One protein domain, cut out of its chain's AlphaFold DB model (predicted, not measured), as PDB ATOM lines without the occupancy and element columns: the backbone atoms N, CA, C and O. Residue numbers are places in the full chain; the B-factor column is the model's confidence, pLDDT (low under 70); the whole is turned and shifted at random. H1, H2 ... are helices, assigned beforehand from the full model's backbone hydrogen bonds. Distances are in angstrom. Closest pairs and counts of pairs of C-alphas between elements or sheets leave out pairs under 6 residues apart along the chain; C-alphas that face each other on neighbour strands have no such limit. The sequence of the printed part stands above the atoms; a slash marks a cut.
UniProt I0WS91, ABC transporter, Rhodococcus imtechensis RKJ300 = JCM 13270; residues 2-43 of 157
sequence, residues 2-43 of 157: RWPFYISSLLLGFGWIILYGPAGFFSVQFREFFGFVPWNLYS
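What this domain is: This is residues 2 to 43 of the 157 residues of the protein "ABC transporter" of Rhodococcus imtechensis RKJ300 = JCM 13270 (UniProt I0WS91). Starting from the first printed residue, you see a thin, stepped rod: a single short turn, H1, then H2 and H3 set nearly end to end and running the same way, with a tail, residues 35 to 43, that folds back from the far end of H3. Residues 2 to 14, with H1 and part of H2, stick out at one end. The printed part has 42 residues with three named helices, H1, H2 and H3 in that order, and no named strand; its class is all helix. It is loose, with a radius of gyration of the C-alphas of 12.8 A, and spans 41 by 19 by 13 A.

How they stand to each other: Begin at H1, residues 3 to 6, which is apart from both H2, residues 9 to 20, and H3, residues 25 to 34. Go on to Leu 19 and Phe 25, the closest C-alphas of H2 and H3, 5.4 A apart. Here the two helices touch only at the corner by their link, H2 with residues 18 to 20 alone. They run the same way at a shallow tilt of 25 degrees. Every O i to N i+4 pair is within hydrogen-bond range in H2 and H3; H1 is too short for such a pair.

Where its parts are: Find C-alpha 3 at (-57.415, 30.402, -9.247), where H1 begins. From C-alpha 9 at (-51.190, 36.197, 0.523), H2 runs 16.1 A to Tyr 20. H3 runs 14.3 A from Phe 25 to C-alpha 34 at (-23.912, 21.870, 5.022).

The domain as a whole: Look to Arg 2 and Gly 35 for the two C-alphas farthest apart, 41.3 A. The printed part has no cut, and both links between helices are tight. The mean pLDDT of the printed part is 74.3; residues 2 to 6, 22 to 23, 35 and 37 are under 70.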
ATOM      1  N   ARG A   2     -58.797  32.179 -12.906       57.38
ATOM      2  CA  ARG A   2     -57.766  32.954 -12.157       57.38
ATOM      3  C   ARG A   2     -57.430  32.378 -10.760       57.38
ATOM      4  O   ARG A   2     -57.080  33.131  -9.861       57.38
ATOM      5  N   TRP A   3     -57.537  31.061 -10.564       59.72
ATOM      6  CA  TRP A   3     -57.415  30.402  -9.247       59.72
ATOM      7  C   TRP A   3     -56.180  30.740  -8.394       59.72
ATOM      8  O   TRP A   3     -56.347  30.785  -7.178       59.72
ATOM      9  N   PRO A   4     -54.984  31.044  -8.946       63.28
ATOM     10  CA  PRO A   4     -53.826  31.399  -8.122       63.28
ATOM     11  C   PRO A   4     -54.041  32.642  -7.247       63.28
ATOM     12  O   PRO A   4     -53.440  32.742  -6.186       63.28
ATOM     13  N   PHE A   5     -54.932  33.559  -7.651       63.44
ATOM     14  CA  PHE A   5     -55.260  34.761  -6.875       63.44
ATOM     15  C   PHE A   5     -56.092  34.502  -5.620       63.44
ATOM     16  O   PHE A   5     -56.158  35.367  -4.754       63.44
ATOM     17  N   TYR A   6     -56.762  33.353  -5.530       67.94
ATOM     18  CA  TYR A   6     -57.612  33.047  -4.377       67.94
ATOM     19  C   TYR A   6     -56.826  32.507  -3.183       67.94
ATOM     20  O   TYR A   6     -57.363  32.439  -2.078       67.94
ATOM     21  N   ILE A   7     -55.558  32.144  -3.380       79.81
ATOM     22  CA  ILE A   7     -54.677  31.797  -2.273       79.81
ATOM     23  C   ILE A   7     -54.367  33.103  -1.544       79.81
ATOM     24  O   ILE A   7     -53.717  33.989  -2.092       79.81
ATOM     25  N   SER A   8     -54.879  33.236  -0.318       80.62
ATOM     26  CA  SER A   8     -54.600  34.396   0.526       80.62
ATOM     27  C   SER A   8     -53.086  34.599   0.630       80.62
ATOM     28  O   SER A   8     -52.362  33.652   0.944       80.62
ATOM     29  N   SER A   9     -52.612  35.826   0.389       75.00
ATOM     30  CA  SER A   9     -51.190  36.197   0.523       75.00
ATOM     31  C   SER A   9     -50.626  35.782   1.887       75.00
ATOM     32  O   SER A   9     -49.495  35.320   2.007       75.00
ATOM     33  N   LEU A  10     -51.480  35.814   2.910       78.00
ATOM     34  CA  LEU A  10     -51.182  35.360   4.260       78.00
ATOM     35  C   LEU A  10     -50.878  33.852   4.324       78.00
ATOM     36  O   LEU A  10     -49.933  33.451   4.995       78.00
ATOM     37  N   LEU A  11     -51.607  33.014   3.579       85.38
ATOM     38  CA  LEU A  11     -51.340  31.573   3.499       85.38
ATOM     39  C   LEU A  11     -50.006  31.285   2.796       85.38
ATOM     40  O   LEU A  11     -49.268  30.396   3.212       85.38
ATOM     41  N   LEU A  12     -49.695  32.054   1.749       81.38
ATOM     42  CA  LEU A  12     -48.436  31.947   1.012       81.38
ATOM     43  C   LEU A  12     -47.257  32.381   1.896       81.38
ATOM     44  O   LEU A  12     -46.256  31.672   1.963       81.38
ATOM     45  N   GLY A  13     -47.417  33.470   2.653       78.62
ATOM     46  CA  GLY A  13     -46.452  33.925   3.654       78.62
ATOM     47  C   GLY A  13     -46.213  32.894   4.759       78.62
ATOM     48  O   GLY A  13     -45.065  32.554   5.039       78.62
ATOM     49  N   PHE A  14     -47.274  32.318   5.337       83.88
ATOM     50  CA  PHE A  14     -47.135  31.238   6.321       83.88
ATOM     51  C   PHE A  14     -46.475  29.996   5.726       83.88
ATOM     52  O   PHE A  14     -45.597  29.417   6.360       83.88
ATOM     53  N   GLY A  15     -46.834  29.615   4.499       84.62
ATOM     54  CA  GLY A  15     -46.173  28.531   3.778       84.62
ATOM     55  C   GLY A  15     -44.677  28.790   3.608       84.62
ATOM     56  O   GLY A  15     -43.868  27.907   3.882       84.62
ATOM     57  N   TRP A  16     -44.296  30.016   3.244       82.56
ATOM     58  CA  TRP A  16     -42.897  30.413   3.087       82.56
ATOM     59  C   TRP A  16     -42.125  30.351   4.409       82.56
ATOM     60  O   TRP A  16     -41.008  29.837   4.446       82.56
ATOM     61  N   ILE A  17     -42.740  30.790   5.509       80.81
ATOM     62  CA  ILE A  17     -42.163  30.699   6.859       80.81
ATOM     63  C   ILE A  17     -42.015  29.237   7.300       80.81
ATOM     64  O   ILE A  17     -40.993  28.879   7.878       80.81
ATOM     65  N   ILE A  18     -42.987  28.370   7.011       83.00
ATOM     66  CA  ILE A  18     -42.913  26.941   7.359       83.00
ATOM     67  C   ILE A  18     -41.828  26.230   6.535       83.00
ATOM     68  O   ILE A  18     -41.135  25.351   7.047       83.00
ATOM     69  N   LEU A  19     -41.645  26.616   5.270       80.44
ATOM     70  CA  LEU A  19     -40.656  25.996   4.389       80.44
ATOM     71  C   LEU A  19     -39.226  26.480   4.688       80.44
ATOM     72  O   LEU A  19     -38.324  25.660   4.852       80.44
ATOM     73  N   TYR A  20     -39.030  27.801   4.779       74.25
ATOM     74  CA  TYR A  20     -37.719  28.465   4.840       74.25
ATOM     75  C   TYR A  20     -37.406  29.160   6.172       74.25
ATOM     76  O   TYR A  20     -36.345  29.773   6.314       74.25
ATOM     77  N   GLY A  21     -38.294  29.092   7.165       75.44
ATOM     78  CA  GLY A  21     -38.026  29.633   8.496       75.44
ATOM     79  C   GLY A  21     -36.819  28.959   9.168       75.44
ATOM     80  O   GLY A  21     -36.367  27.903   8.723       75.44
ATOM     81  N   PRO A  22     -36.292  29.512  10.275       67.44
ATOM     82  CA  PRO A  22     -35.110  28.979  10.970       67.44
ATOM     83  C   PRO A  22     -35.251  27.529  11.459       67.44
ATOM     84  O   PRO A  22     -34.246  26.857  11.668       67.44
ATOM     85  N   ALA A  23     -36.491  27.067  11.639       67.50
ATOM     86  CA  ALA A  23     -36.856  25.692  11.984       67.50
ATOM     87  C   ALA A  23     -37.710  25.015  10.889       67.50
ATOM     88  O   ALA A  23     -38.424  24.054  11.159       67.50
ATOM     89  N   GLY A  24     -37.696  25.555   9.669       73.94
ATOM     90  CA  GLY A  24     -38.444  25.030   8.531       73.94
ATOM     91  C   GLY A  24     -37.801  23.786   7.922       73.94
ATOM     92  O   GLY A  24     -36.601  23.553   8.063       73.94
ATOM     93  N   PHE A  25     -38.600  23.000   7.202       76.94
ATOM     94  CA  PHE A  25     -38.167  21.721   6.621       76.94
ATOM     95  C   PHE A  25     -36.899  21.878   5.765       76.94
ATOM     96  O   PHE A  25     -35.945  21.119   5.905       76.94
ATOM     97  N   PHE A  26     -36.847  22.920   4.928       76.94
ATOM     98  CA  PHE A  26     -35.728  23.145   4.014       76.94
ATOM     99  C   PHE A  26     -34.471  23.653   4.728       76.94
ATOM    100  O   PHE A  26     -33.360  23.297   4.340       76.94
ATOM    101  N   SER A  27     -34.617  24.471   5.777       75.12
ATOM    102  CA  SER A  27     -33.465  24.993   6.521       75.12
ATOM    103  C   SER A  27     -32.830  23.933   7.418       75.12
ATOM    104  O   SER A  27     -31.605  23.896   7.518       75.12
ATOM    105  N   VAL A  28     -33.629  23.034   8.003       75.44
ATOM    106  CA  VAL A  28     -33.139  21.905   8.806       75.44
ATOM    107  C   VAL A  28     -32.402  20.902   7.920       75.44
ATOM    108  O   VAL A  28     -31.254  20.584   8.221       75.44
ATOM    109  N   GLN A  29     -32.980  20.500   6.779       76.25
ATOM    110  CA  GLN A  29     -32.306  19.601   5.829       76.25
ATOM    111  C   GLN A  29     -30.962  20.171   5.348       76.25
ATOM    112  O   GLN A  29     -29.960  19.462   5.270       76.25
ATOM    113  N   PHE A  30     -30.924  21.468   5.028       73.69
ATOM    114  CA  PHE A  30     -29.702  22.116   4.554       73.69
ATOM    115  C   PHE A  30     -28.660  22.262   5.665       73.69
ATOM    116  O   PHE A  30     -27.466  22.118   5.415       73.69
ATOM    117  N   ARG A  31     -29.099  22.498   6.906       74.44
ATOM    118  CA  ARG A  31     -28.228  22.541   8.084       74.44
ATOM    119  C   ARG A  31     -27.605  21.181   8.383       74.44
ATOM    120  O   ARG A  31     -26.445  21.142   8.771       74.44
ATOM    121  N   GLU A  32     -28.336  20.090   8.179       73.38
ATOM    122  CA  GLU A  32     -27.791  18.736   8.324       73.38
ATOM    123  C   GLU A  32     -26.755  18.408   7.244       73.38
ATOM    124  O   GLU A  32     -25.769  17.734   7.531       73.38
ATOM    125  N   PHE A  33     -26.933  18.922   6.023       76.94
ATOM    126  CA  PHE A  33     -26.023  18.635   4.913       76.94
ATOM    127  C   PHE A  33     -24.788  19.552   4.870       76.94
ATOM    128  O   PHE A  33     -23.689  19.096   4.571       76.94
ATOM    129  N   PHE A  34     -24.955  20.846   5.169       74.38
ATOM    130  CA  PHE A  34     -23.912  21.870   5.022       74.38
ATOM    131  C   PHE A  34     -23.459  22.510   6.344       74.38
ATOM    132  O   PHE A  34     -22.483  23.255   6.348       74.38
ATOM    133  N   GLY A  35     -24.113  22.239   7.478       68.12
ATOM    134  CA  GLY A  35     -23.693  22.716   8.806       68.12
ATOM    135  C   GLY A  35     -23.951  24.203   9.099       68.12
ATOM    136  O   GLY A  35     -23.861  24.616  10.255       68.12
ATOM    137  N   PHE A  36     -24.323  25.009   8.099       70.06
ATOM    138  CA  PHE A  36     -24.693  26.419   8.247       70.06
ATOM    139  C   PHE A  36     -26.007  26.733   7.523       70.06
ATOM    140  O   PHE A  36     -26.369  26.084   6.545       70.06
ATOM    141  N   VAL A  37     -26.722  27.755   8.000       67.81
ATOM    142  CA  VAL A  37     -27.925  28.282   7.340       67.81
ATOM    143  C   VAL A  37     -27.580  29.659   6.762       67.81
ATOM    144  O   VAL A  37     -27.418  30.603   7.535       67.81
ATOM    145  N   PRO A  38     -27.428  29.797   5.431       70.38
ATOM    146  CA  PRO A  38     -27.028  31.065   4.815       70.38
ATOM    147  C   PRO A  38     -28.174  32.073   4.645       70.38
ATOM    148  O   PRO A  38     -27.923  33.255   4.432       70.38
ATOM    149  N   TRP A  39     -29.430  31.628   4.726       70.25
ATOM    150  CA  TRP A  39     -30.613  32.456   4.480       70.25
ATOM    151  C   TRP A  39     -31.364  32.762   5.774       70.25
ATOM    152  O   TRP A  39     -31.784  31.862   6.498       70.25
ATOM    153  N   ASN A  40     -31.580  34.051   6.038       70.88
ATOM    154  CA  ASN A  40     -32.429  34.521   7.126       70.88
ATOM    155  C   ASN A  40     -33.694  35.158   6.541       70.88
ATOM    156  O   ASN A  40     -33.638  36.240   5.960       70.88
ATOM    157  N   LEU A  41     -34.839  34.492   6.694       71.00
ATOM    158  CA  LEU A  41     -36.125  34.973   6.173       71.00
ATOM    159  C   LEU A  41     -36.614  36.260   6.848       71.00
ATOM    160  O   LEU A  41     -37.332  37.038   6.232       71.00
ATOM    161  N   TYR A  42     -36.198  36.491   8.095       72.94
ATOM    162  CA  TYR A  42     -36.517  37.700   8.852       72.94
ATOM    163  C   TYR A  42     -35.578  38.866   8.531       72.94
ATOM    164  O   TYR A  42     -35.738  39.959   9.068       72.94
ATOM    165  N   SER A  43     -34.582  38.655   7.672       79.12
ATOM    166  CA  SER A  43     -33.797  39.762   7.140       79.12
ATOM    167  C   SER A  43     -34.612  40.546   6.107       79.12
ATOM    168  O   SER A  43     -35.461  39.981   5.414       79.12
TER     169      SER A  43